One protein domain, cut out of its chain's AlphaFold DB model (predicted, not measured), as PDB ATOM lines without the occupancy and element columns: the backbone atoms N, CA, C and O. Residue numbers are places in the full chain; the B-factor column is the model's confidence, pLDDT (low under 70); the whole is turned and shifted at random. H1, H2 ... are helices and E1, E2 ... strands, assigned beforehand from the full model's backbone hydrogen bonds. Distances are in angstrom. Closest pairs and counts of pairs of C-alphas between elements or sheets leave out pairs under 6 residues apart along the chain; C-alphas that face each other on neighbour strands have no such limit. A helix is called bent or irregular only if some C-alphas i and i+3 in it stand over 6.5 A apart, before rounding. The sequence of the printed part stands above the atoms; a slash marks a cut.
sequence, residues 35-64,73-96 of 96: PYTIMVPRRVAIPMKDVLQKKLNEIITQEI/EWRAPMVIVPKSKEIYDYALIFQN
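AT A GLANCE: This is residues 35 to 64 and 73 to 96 of the 96 residues of an uncharacterized protein of Araneus ventricosus (UniProt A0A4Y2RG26). A two-stranded hairpin, E1 and E2, has one helix, H1, crossing it near E2, and residues 57 to 63 at the helix's end stand free. The 54 printed residues run H1, E1, E2 along the chain; the sheet, order E1 - E2, is antiparallel and the class is mixed, helices and strands. The whole is only just loose, close to compact, with a radius of gyration of the C-alphas of 12.4 A and spans of 35 by 26 by 17 A.

HOW THE PARTS SIT: E1, residues 78 to 83, and E2, residues 87 to 92, form a hairpin with a tight link, antiparallel at 150 degrees. N 83 and O 87 are within hydrogen-bond range at 2.8 A, as are N 81 and O 89 at 3.0 A. The closest C-alphas of E2 and H1, residues 46 to 61, are those of Tyr 88 and Leu 52, 7.7 A apart. In H1, 10 of 12 O i to N i+4 pairs are within range.

IN THESE COORDINATES: E1 spans 15.5 A and E2 16.2 A, ending at C-alpha 92 (-13.451, -2.542, -32.782). H1 spans 23.8 A from C-alpha 46 (-2.080, -18.754, -29.153), and is irregular, with C-alphas 47 and 50 7.2 A apart.

THE WHOLE: The C-alphas farthest apart, Pro 35 and Lys 85, are 36.3 A apart. Residues 65 to 72, within the link from H1 to E1, are not printed; C-alphas 64 and 73 are 20.8 A apart. Residues 84 to 96 have pLDDT under 70.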
ATOM      1  N   PRO A  35     -18.077   7.372 -21.165       88.69
ATOM      2  CA  PRO A  35     -16.969   6.543 -21.609       88.69
ATOM      3  C   PRO A  35     -17.247   5.055 -21.404       88.69
ATOM      4  O   PRO A  35     -17.688   4.629 -20.334       88.69
ATOM      5  N   TYR A  36     -16.979   4.266 -22.442       84.69
ATOM      6  CA  TYR A  36     -16.955   2.811 -22.358       84.69
ATOM      7  C   TYR A  36     -15.504   2.346 -22.270       84.69
ATOM      8  O   TYR A  36     -14.730   2.537 -23.209       84.69
ATOM      9  N   THR A  37     -15.142   1.711 -21.155       84.94
ATOM     10  CA  THR A  37     -13.790   1.193 -20.942       84.94
ATOM     11  C   THR A  37     -13.815  -0.225 -20.404       84.94
ATOM     12  O   THR A  37     -14.549  -0.550 -19.470       84.94
ATOM     13  N   ILE A  38     -12.976  -1.076 -20.986       83.69
ATOM     14  CA  ILE A  38     -12.646  -2.387 -20.437       83.69
ATOM     15  C   ILE A  38     -11.274  -2.320 -19.765       83.69
ATOM     16  O   ILE A  38     -10.319  -1.772 -20.316       83.69
ATOM     17  N   MET A  39     -11.159  -2.908 -18.575       81.94
ATOM     18  CA  MET A  39      -9.874  -2.980 -17.867       81.94
ATOM     19  C   MET A  39      -8.953  -4.062 -18.434       81.94
ATOM     20  O   MET A  39      -7.736  -3.924 -18.375       81.94
ATOM     21  N   VAL A  40      -9.530  -5.141 -18.974       84.06
ATOM     22  CA  VAL A  40      -8.785  -6.310 -19.450       84.06
ATOM     23  C   VAL A  40      -9.124  -6.570 -20.919       84.06
ATOM     24  O   VAL A  40     -10.301  -6.742 -21.244       84.06
ATOM     25  N   PRO A  41      -8.127  -6.625 -21.821       83.06
ATOM     26  CA  PRO A  41      -8.360  -6.952 -23.220       83.06
ATOM     27  C   PRO A  41      -8.787  -8.416 -23.391       83.06
ATOM     28  O   PRO A  41      -8.446  -9.296 -22.596       83.06
ATOM     29  N   ARG A  42      -9.524  -8.704 -24.471       87.75
ATOM     30  CA  ARG A  42      -9.897 -10.084 -24.804       87.75
ATOM     31  C   ARG A  42      -8.665 -10.923 -25.131       87.75
ATOM     32  O   ARG A  42      -7.763 -10.484 -25.838       87.75
ATOM     33  N   ARG A  43      -8.659 -12.162 -24.631       89.12
ATOM     34  CA  ARG A  43      -7.592 -13.125 -24.913       89.12
ATOM     35  C   ARG A  43      -7.615 -13.525 -26.384       89.12
ATOM     36  O   ARG A  43      -8.665 -13.855 -26.929       89.12
ATOM     37  N   VAL A  44      -6.432 -13.549 -26.985       88.19
ATOM     38  CA  VAL A  44      -6.197 -14.041 -28.344       88.19
ATOM     39  C   VAL A  44      -5.691 -15.477 -28.257       88.19
ATOM     40  O   VAL A  44      -4.804 -15.773 -27.452       88.19
ATOM     41  N   ALA A  45      -6.261 -16.371 -29.067       88.81
ATOM     42  CA  ALA A  45      -5.804 -17.753 -29.152       88.81
ATOM     43  C   ALA A  45      -4.323 -17.794 -29.561       88.81
ATOM     44  O   ALA A  45      -3.902 -17.044 -30.440       88.81
ATOM     45  N   ILE A  46      -3.535 -18.676 -28.938       92.06
ATOM     46  CA  ILE A  46      -2.080 -18.754 -29.153       92.06
ATOM     47  C   ILE A  46      -1.711 -18.855 -30.645       92.06
ATOM     48  O   ILE A  46      -0.885 -18.052 -31.072       92.06
ATOM     49  N   PRO A  47      -2.359 -19.712 -31.467       89.75
ATOM     50  CA  PRO A  47      -2.029 -19.825 -32.892       89.75
ATOM     51  C   PRO A  47      -2.278 -18.548 -33.707       89.75
ATOM     52  O   PRO A  47      -1.804 -18.425 -34.830       89.75
ATOM     53  N   MET A  48      -3.050 -17.601 -33.171       88.19
ATOM     54  CA  MET A  48      -3.464 -16.390 -33.876       88.19
ATOM     55  C   MET A  48      -2.609 -15.172 -33.526       88.19
ATOM     56  O   MET A  48      -2.784 -14.126 -34.148       88.19
ATOM     57  N   LYS A  49      -1.700 -15.279 -32.547       88.00
ATOM     58  CA  LYS A  49      -0.886 -14.145 -32.089       88.00
ATOM     59  C   LYS A  49      -0.003 -13.581 -33.202       88.00
ATOM     60  O   LYS A  49      -0.041 -12.377 -33.432       88.00
ATOM     61  N   ASP A  50       0.715 -14.440 -33.920       90.88
ATOM     62  CA  ASP A  50       1.658 -14.003 -34.957       90.88
ATOM     63  C   ASP A  50       0.932 -13.383 -36.153       90.88
ATOM     64  O   ASP A  50       1.316 -12.325 -36.654       90.88
ATOM     65  N   VAL A  51      -0.176 -14.003 -36.571       88.19
ATOM     66  CA  VAL A  51      -1.008 -13.503 -37.673       88.19
ATOM     67  C   VAL A  51      -1.625 -12.153 -37.313       88.19
ATOM     68  O   VAL A  51      -1.599 -11.223 -38.119       88.19
ATOM     69  N   LEU A  52      -2.138 -12.022 -36.089       88.00
ATOM     70  CA  LEU A  52      -2.671 -10.762 -35.586       88.00
ATOM     71  C   LEU A  52      -1.587  -9.679 -35.540       88.00
ATOM     72  O   LEU A  52      -1.824  -8.581 -36.035       88.00
ATOM     73  N   GLN A  53      -0.411  -9.974 -34.979       90.69
ATOM     74  CA  GLN A  53       0.681  -9.004 -34.875       90.69
ATOM     75  C   GLN A  53       1.121  -8.514 -36.256       90.69
ATOM     76  O   GLN A  53       1.267  -7.310 -36.464       90.69
ATOM     77  N   LYS A  54       1.277  -9.433 -37.218       92.12
ATOM     78  CA  LYS A  54       1.571  -9.079 -38.609       92.12
ATOM     79  C   LYS A  54       0.506  -8.135 -39.160       92.12
ATOM     80  O   LYS A  54       0.850  -7.108 -39.742       92.12
ATOM     81  N   LYS A  55      -0.775  -8.439 -38.928       89.94
ATOM     82  CA  LYS A  55      -1.863  -7.610 -39.440       89.94
ATOM     83  C   LYS A  55      -1.890  -6.218 -38.816       89.94
ATOM     84  O   LYS A  55      -2.060  -5.248 -39.547       89.94
ATOM     85  N   LEU A  56      -1.692  -6.118 -37.501       91.00
ATOM     86  CA  LEU A  56      -1.594  -4.840 -36.790       91.00
ATOM     87  C   LEU A  56      -0.422  -4.000 -37.322       91.00
ATOM     88  O   LEU A  56      -0.596  -2.821 -37.615       91.00
ATOM     89  N   ASN A  57       0.741  -4.615 -37.541       93.56
ATOM     90  CA  ASN A  57       1.900  -3.922 -38.106       93.56
ATOM     91  C   ASN A  57       1.637  -3.422 -39.538       93.56
ATOM     92  O   ASN A  57       2.029  -2.305 -39.873       93.56
ATOM     93  N   GLU A  58       0.950  -4.208 -40.378       92.25
ATOM     94  CA  GLU A  58       0.565  -3.790 -41.735       92.25
ATOM     95  C   GLU A  58      -0.306  -2.527 -41.718       92.25
ATOM     96  O   GLU A  58      -0.046  -1.593 -42.473       92.25
ATOM     97  N   ILE A  59      -1.325  -2.479 -40.857       91.25
ATOM     98  CA  ILE A  59      -2.280  -1.359 -40.813       91.25
ATOM     99  C   ILE A  59      -1.703  -0.114 -40.124       91.25
ATOM    100  O   ILE A  59      -2.086   0.997 -40.485       91.25
ATOM    101  N   ILE A  60      -0.749  -0.285 -39.199       91.50
ATOM    102  CA  ILE A  60       0.066   0.813 -38.652       91.50
ATOM    103  C   ILE A  60       0.965   1.385 -39.753       91.50
ATOM    104  O   ILE A  60       0.991   2.592 -39.966       91.50
ATOM    105  N   THR A  61       1.646   0.520 -40.514       93.19
ATOM    106  CA  THR A  61       2.511   0.935 -41.638       93.19
ATOM    107  C   THR A  61       1.720   1.664 -42.730       93.19
ATOM    108  O   THR A  61       2.250   2.542 -43.402       93.19
ATOM    109  N   GLN A  62       0.442   1.317 -42.905       91.00
ATOM    110  CA  GLN A  62      -0.480   1.989 -43.828       91.00
ATOM    111  C   GLN A  62      -1.115   3.269 -43.250       91.00
ATOM    112  O   GLN A  62      -1.976   3.852 -43.906       91.00
ATOM    113  N   GLU A  63      -0.720   3.700 -42.046       90.38
ATOM    114  CA  GLU A  63      -1.253   4.878 -41.343       90.38
ATOM    115  C   GLU A  63      -2.779   4.838 -41.118       90.38
ATOM    116  O   GLU A  63      -3.442   5.877 -41.081       90.38
ATOM    117  N   ILE A  64      -3.364   3.640 -40.990       90.31
ATOM    118  CA  ILE A  64      -4.804   3.472 -40.718       90.31
ATOM    119  C   ILE A  64      -5.091   3.633 -39.224       90.31
ATOM    120  O   ILE A  64      -6.125   4.182 -38.844       90.31
ATOM    121  N   GLU A  73     -10.048   6.869 -21.795       83.12
ATOM    122  CA  GLU A  73     -11.303   6.447 -21.154       83.12
ATOM    123  C   GLU A  73     -12.214   5.647 -22.104       83.12
ATOM    124  O   GLU A  73     -13.195   5.050 -21.670       83.12
ATOM    125  N   TRP A  74     -11.884   5.597 -23.396       86.50
ATOM    126  CA  TRP A  74     -12.643   4.894 -24.427       86.50
ATOM    127  C   TRP A  74     -11.852   3.687 -24.927       86.50
ATOM    128  O   TRP A  74     -10.988   3.810 -25.797       86.50
ATOM    129  N   ARG A  75     -12.132   2.504 -24.367       84.12
ATOM    130  CA  ARG A  75     -11.459   1.240 -24.713       84.12
ATOM    131  C   ARG A  75     -12.485   0.182 -25.074       84.12
ATOM    132  O   ARG A  75     -13.172  -0.352 -24.206       84.12
ATOM    133  N   ALA A  76     -12.540  -0.152 -26.357       85.44
ATOM    134  CA  ALA A  76     -13.356  -1.241 -26.868       85.44
ATOM    135  C   ALA A  76     -12.546  -2.547 -26.967       85.44
ATOM    136  O   ALA A  76     -11.361  -2.513 -27.308       85.44
ATOM    137  N   PRO A  77     -13.160  -3.720 -26.717       83.06
ATOM    138  CA  PRO A  77     -12.510  -4.992 -26.986       83.06
ATOM    139  C   PRO A  77     -12.342  -5.199 -28.492       83.06
ATOM    140  O   PRO A  77     -13.267  -4.979 -29.273       83.06
ATOM    141  N   MET A  78     -11.189  -5.733 -28.881       86.62
ATOM    142  CA  MET A  78     -10.981  -6.286 -30.215       86.62
ATOM    143  C   MET A  78     -11.489  -7.731 -30.277       86.62
ATOM    144  O   MET A  78     -11.360  -8.506 -29.322       86.62
ATOM    145  N   VAL A  79     -12.056  -8.102 -31.423       84.31
ATOM    146  CA  VAL A  79     -12.460  -9.477 -31.745       84.31
ATOM    147  C   VAL A  79     -11.845  -9.867 -33.068       84.31
ATOM    148  O   VAL A  79     -11.819  -9.054 -33.990       84.31
ATOM    149  N   ILE A  80     -11.384 -11.111 -33.157       83.38
ATOM    150  CA  ILE A  80     -10.823 -11.649 -34.385       83.38
ATOM    151  C   ILE A  80     -11.891 -12.483 -35.086       83.38
ATOM    152  O   ILE A  80     -12.375 -13.466 -34.519       83.38
ATOM    153  N   VAL A  81     -12.264 -12.086 -36.303       82.88
ATOM    154  CA  VAL A  81     -13.258 -12.792 -37.116       82.88
ATOM    155  C   VAL A  81     -12.544 -13.492 -38.271       82.88
ATOM    156  O   VAL A  81     -11.935 -12.814 -39.100       82.88
ATOM    157  N   PRO A  82     -12.591 -14.834 -38.355       72.88
ATOM    158  CA  PRO A  82     -12.045 -15.554 -39.497       72.88
ATOM    159  C   PRO A  82     -12.819 -15.209 -40.773       72.88
ATOM    160  O   PRO A  82     -14.028 -15.422 -40.852       72.88
ATOM    161  N   LYS A  83     -12.117 -14.729 -41.795       75.75
ATOM    162  CA  LYS A  83     -12.575 -14.695 -43.188       75.75
ATOM    163  C   LYS A  83     -11.955 -15.894 -43.905       75.75
ATOM    164  O   LYS A  83     -10.857 -16.330 -43.557       75.75
ATOM    165  N   SER A  84     -12.664 -16.475 -44.872       63.28
ATOM    166  CA  SER A  84     -12.246 -17.730 -45.512       63.28
ATOM    167  C   SER A  84     -10.783 -17.695 -45.982       63.28
ATOM    168  O   SER A  84     -10.394 -16.768 -46.689       63.28
ATOM    169  N   LYS A  85     -10.033 -18.746 -45.615       52.47
ATOM    170  CA  LYS A  85      -8.631 -19.030 -45.968       52.47
ATOM    171  C   LYS A  85      -7.631 -17.893 -45.687       52.47
ATOM    172  O   LYS A  85      -6.936 -17.500 -46.600       52.47
ATOM    173  N   GLU A  86      -7.490 -17.458 -44.428       54.03
ATOM    174  CA  GLU A  86      -6.292 -16.757 -43.872       54.03
ATOM    175  C   GLU A  86      -6.406 -15.250 -43.581       54.03
ATOM    176  O   GLU A  86      -5.472 -14.676 -43.022       54.03
ATOM    177  N   ILE A  87      -7.534 -14.587 -43.859       49.72
ATOM    178  CA  ILE A  87      -7.685 -13.162 -43.513       49.72
ATOM    179  C   ILE A  87      -8.541 -13.043 -42.259       49.72
ATOM    180  O   ILE A  87      -9.680 -13.489 -42.238       49.72
ATOM    181  N   TYR A  88      -8.011 -12.431 -41.207       54.03
ATOM    182  CA  TYR A  88      -8.801 -12.091 -40.035       54.03
ATOM    183  C   TYR A  88      -9.175 -10.609 -40.085       54.03
ATOM    184  O   TYR A  88      -8.292  -9.751 -40.062       54.03
ATOM    185  N   ASP A  89     -10.474 -10.314 -40.157       53.44
ATOM    186  CA  ASP A  89     -10.970  -8.949 -39.972       53.44
ATOM    187  C   ASP A  89     -11.062  -8.671 -38.459       53.44
ATOM    188  O   ASP A  89     -11.439  -9.544 -37.665       53.44
ATOM    189  N   TYR A  90     -10.688  -7.460 -38.045       56.12
ATOM    190  CA  TYR A  90     -10.811  -6.994 -36.665       56.12
ATOM    191  C   TYR A  90     -11.976  -6.011 -36.567       56.12
ATOM    192  O   TYR A  90     -12.050  -5.027 -37.301       56.12
ATOM    193  N   ALA A  91     -12.895  -6.272 -35.643       48.78
ATOM    194  CA  ALA A  91     -13.946  -5.327 -35.295       48.78
ATOM    195  C   ALA A  91     -13.588  -4.674 -33.958       48.78
ATOM    196  O   ALA A  91     -13.562  -5.347 -32.923       48.78
ATOM    197  N   LEU A  92     -13.321  -3.367 -33.979       51.72
ATOM    198  CA  LEU A  92     -13.451  -2.542 -32.782       51.72
ATOM    199  C   LEU A  92     -14.945  -2.289 -32.603       51.72
ATOM    200  O   LEU A  92     -15.556  -1.529 -33.354       51.72
ATOM    201  N   ILE A  93     -15.559  -2.998 -31.659       38.03
ATOM    202  CA  ILE A  93     -16.977  -2.809 -31.366       38.03
ATOM    203  C   ILE A  93     -17.092  -1.547 -30.510       38.03
ATOM    204  O   ILE A  93     -16.967  -1.600 -29.291       38.03
ATOM    205  N   PHE A  94     -17.329  -0.407 -31.153       32.00
ATOM    206  CA  PHE A  94     -17.800   0.787 -30.464       32.00
ATOM    207  C   PHE A  94     -19.289   0.584 -30.157       32.00
ATOM    208  O   PHE A  94     -20.131   0.702 -31.047       32.00
ATOM    209  N   GLN A  95     -19.620   0.202 -28.922       29.80
ATOM    210  CA  GLN A  95     -21.004   0.286 -28.456       29.80
ATOM    211  C   GLN A  95     -21.276   1.733 -28.034       29.80
ATOM    212  O   GLN A  95     -20.563   2.277 -27.194       29.80
ATOM    213  N   ASN A  96     -22.266   2.348 -28.690       35.00
ATOM    214  CA  ASN A  96     -22.868   3.624 -28.295       35.00
ATOM    215  C   ASN A  96     -23.699   3.474 -27.023       35.00
ATOM    216  O   ASN A  96     -24.391   2.436 -26.912       35.00
TER     217      ASN A  96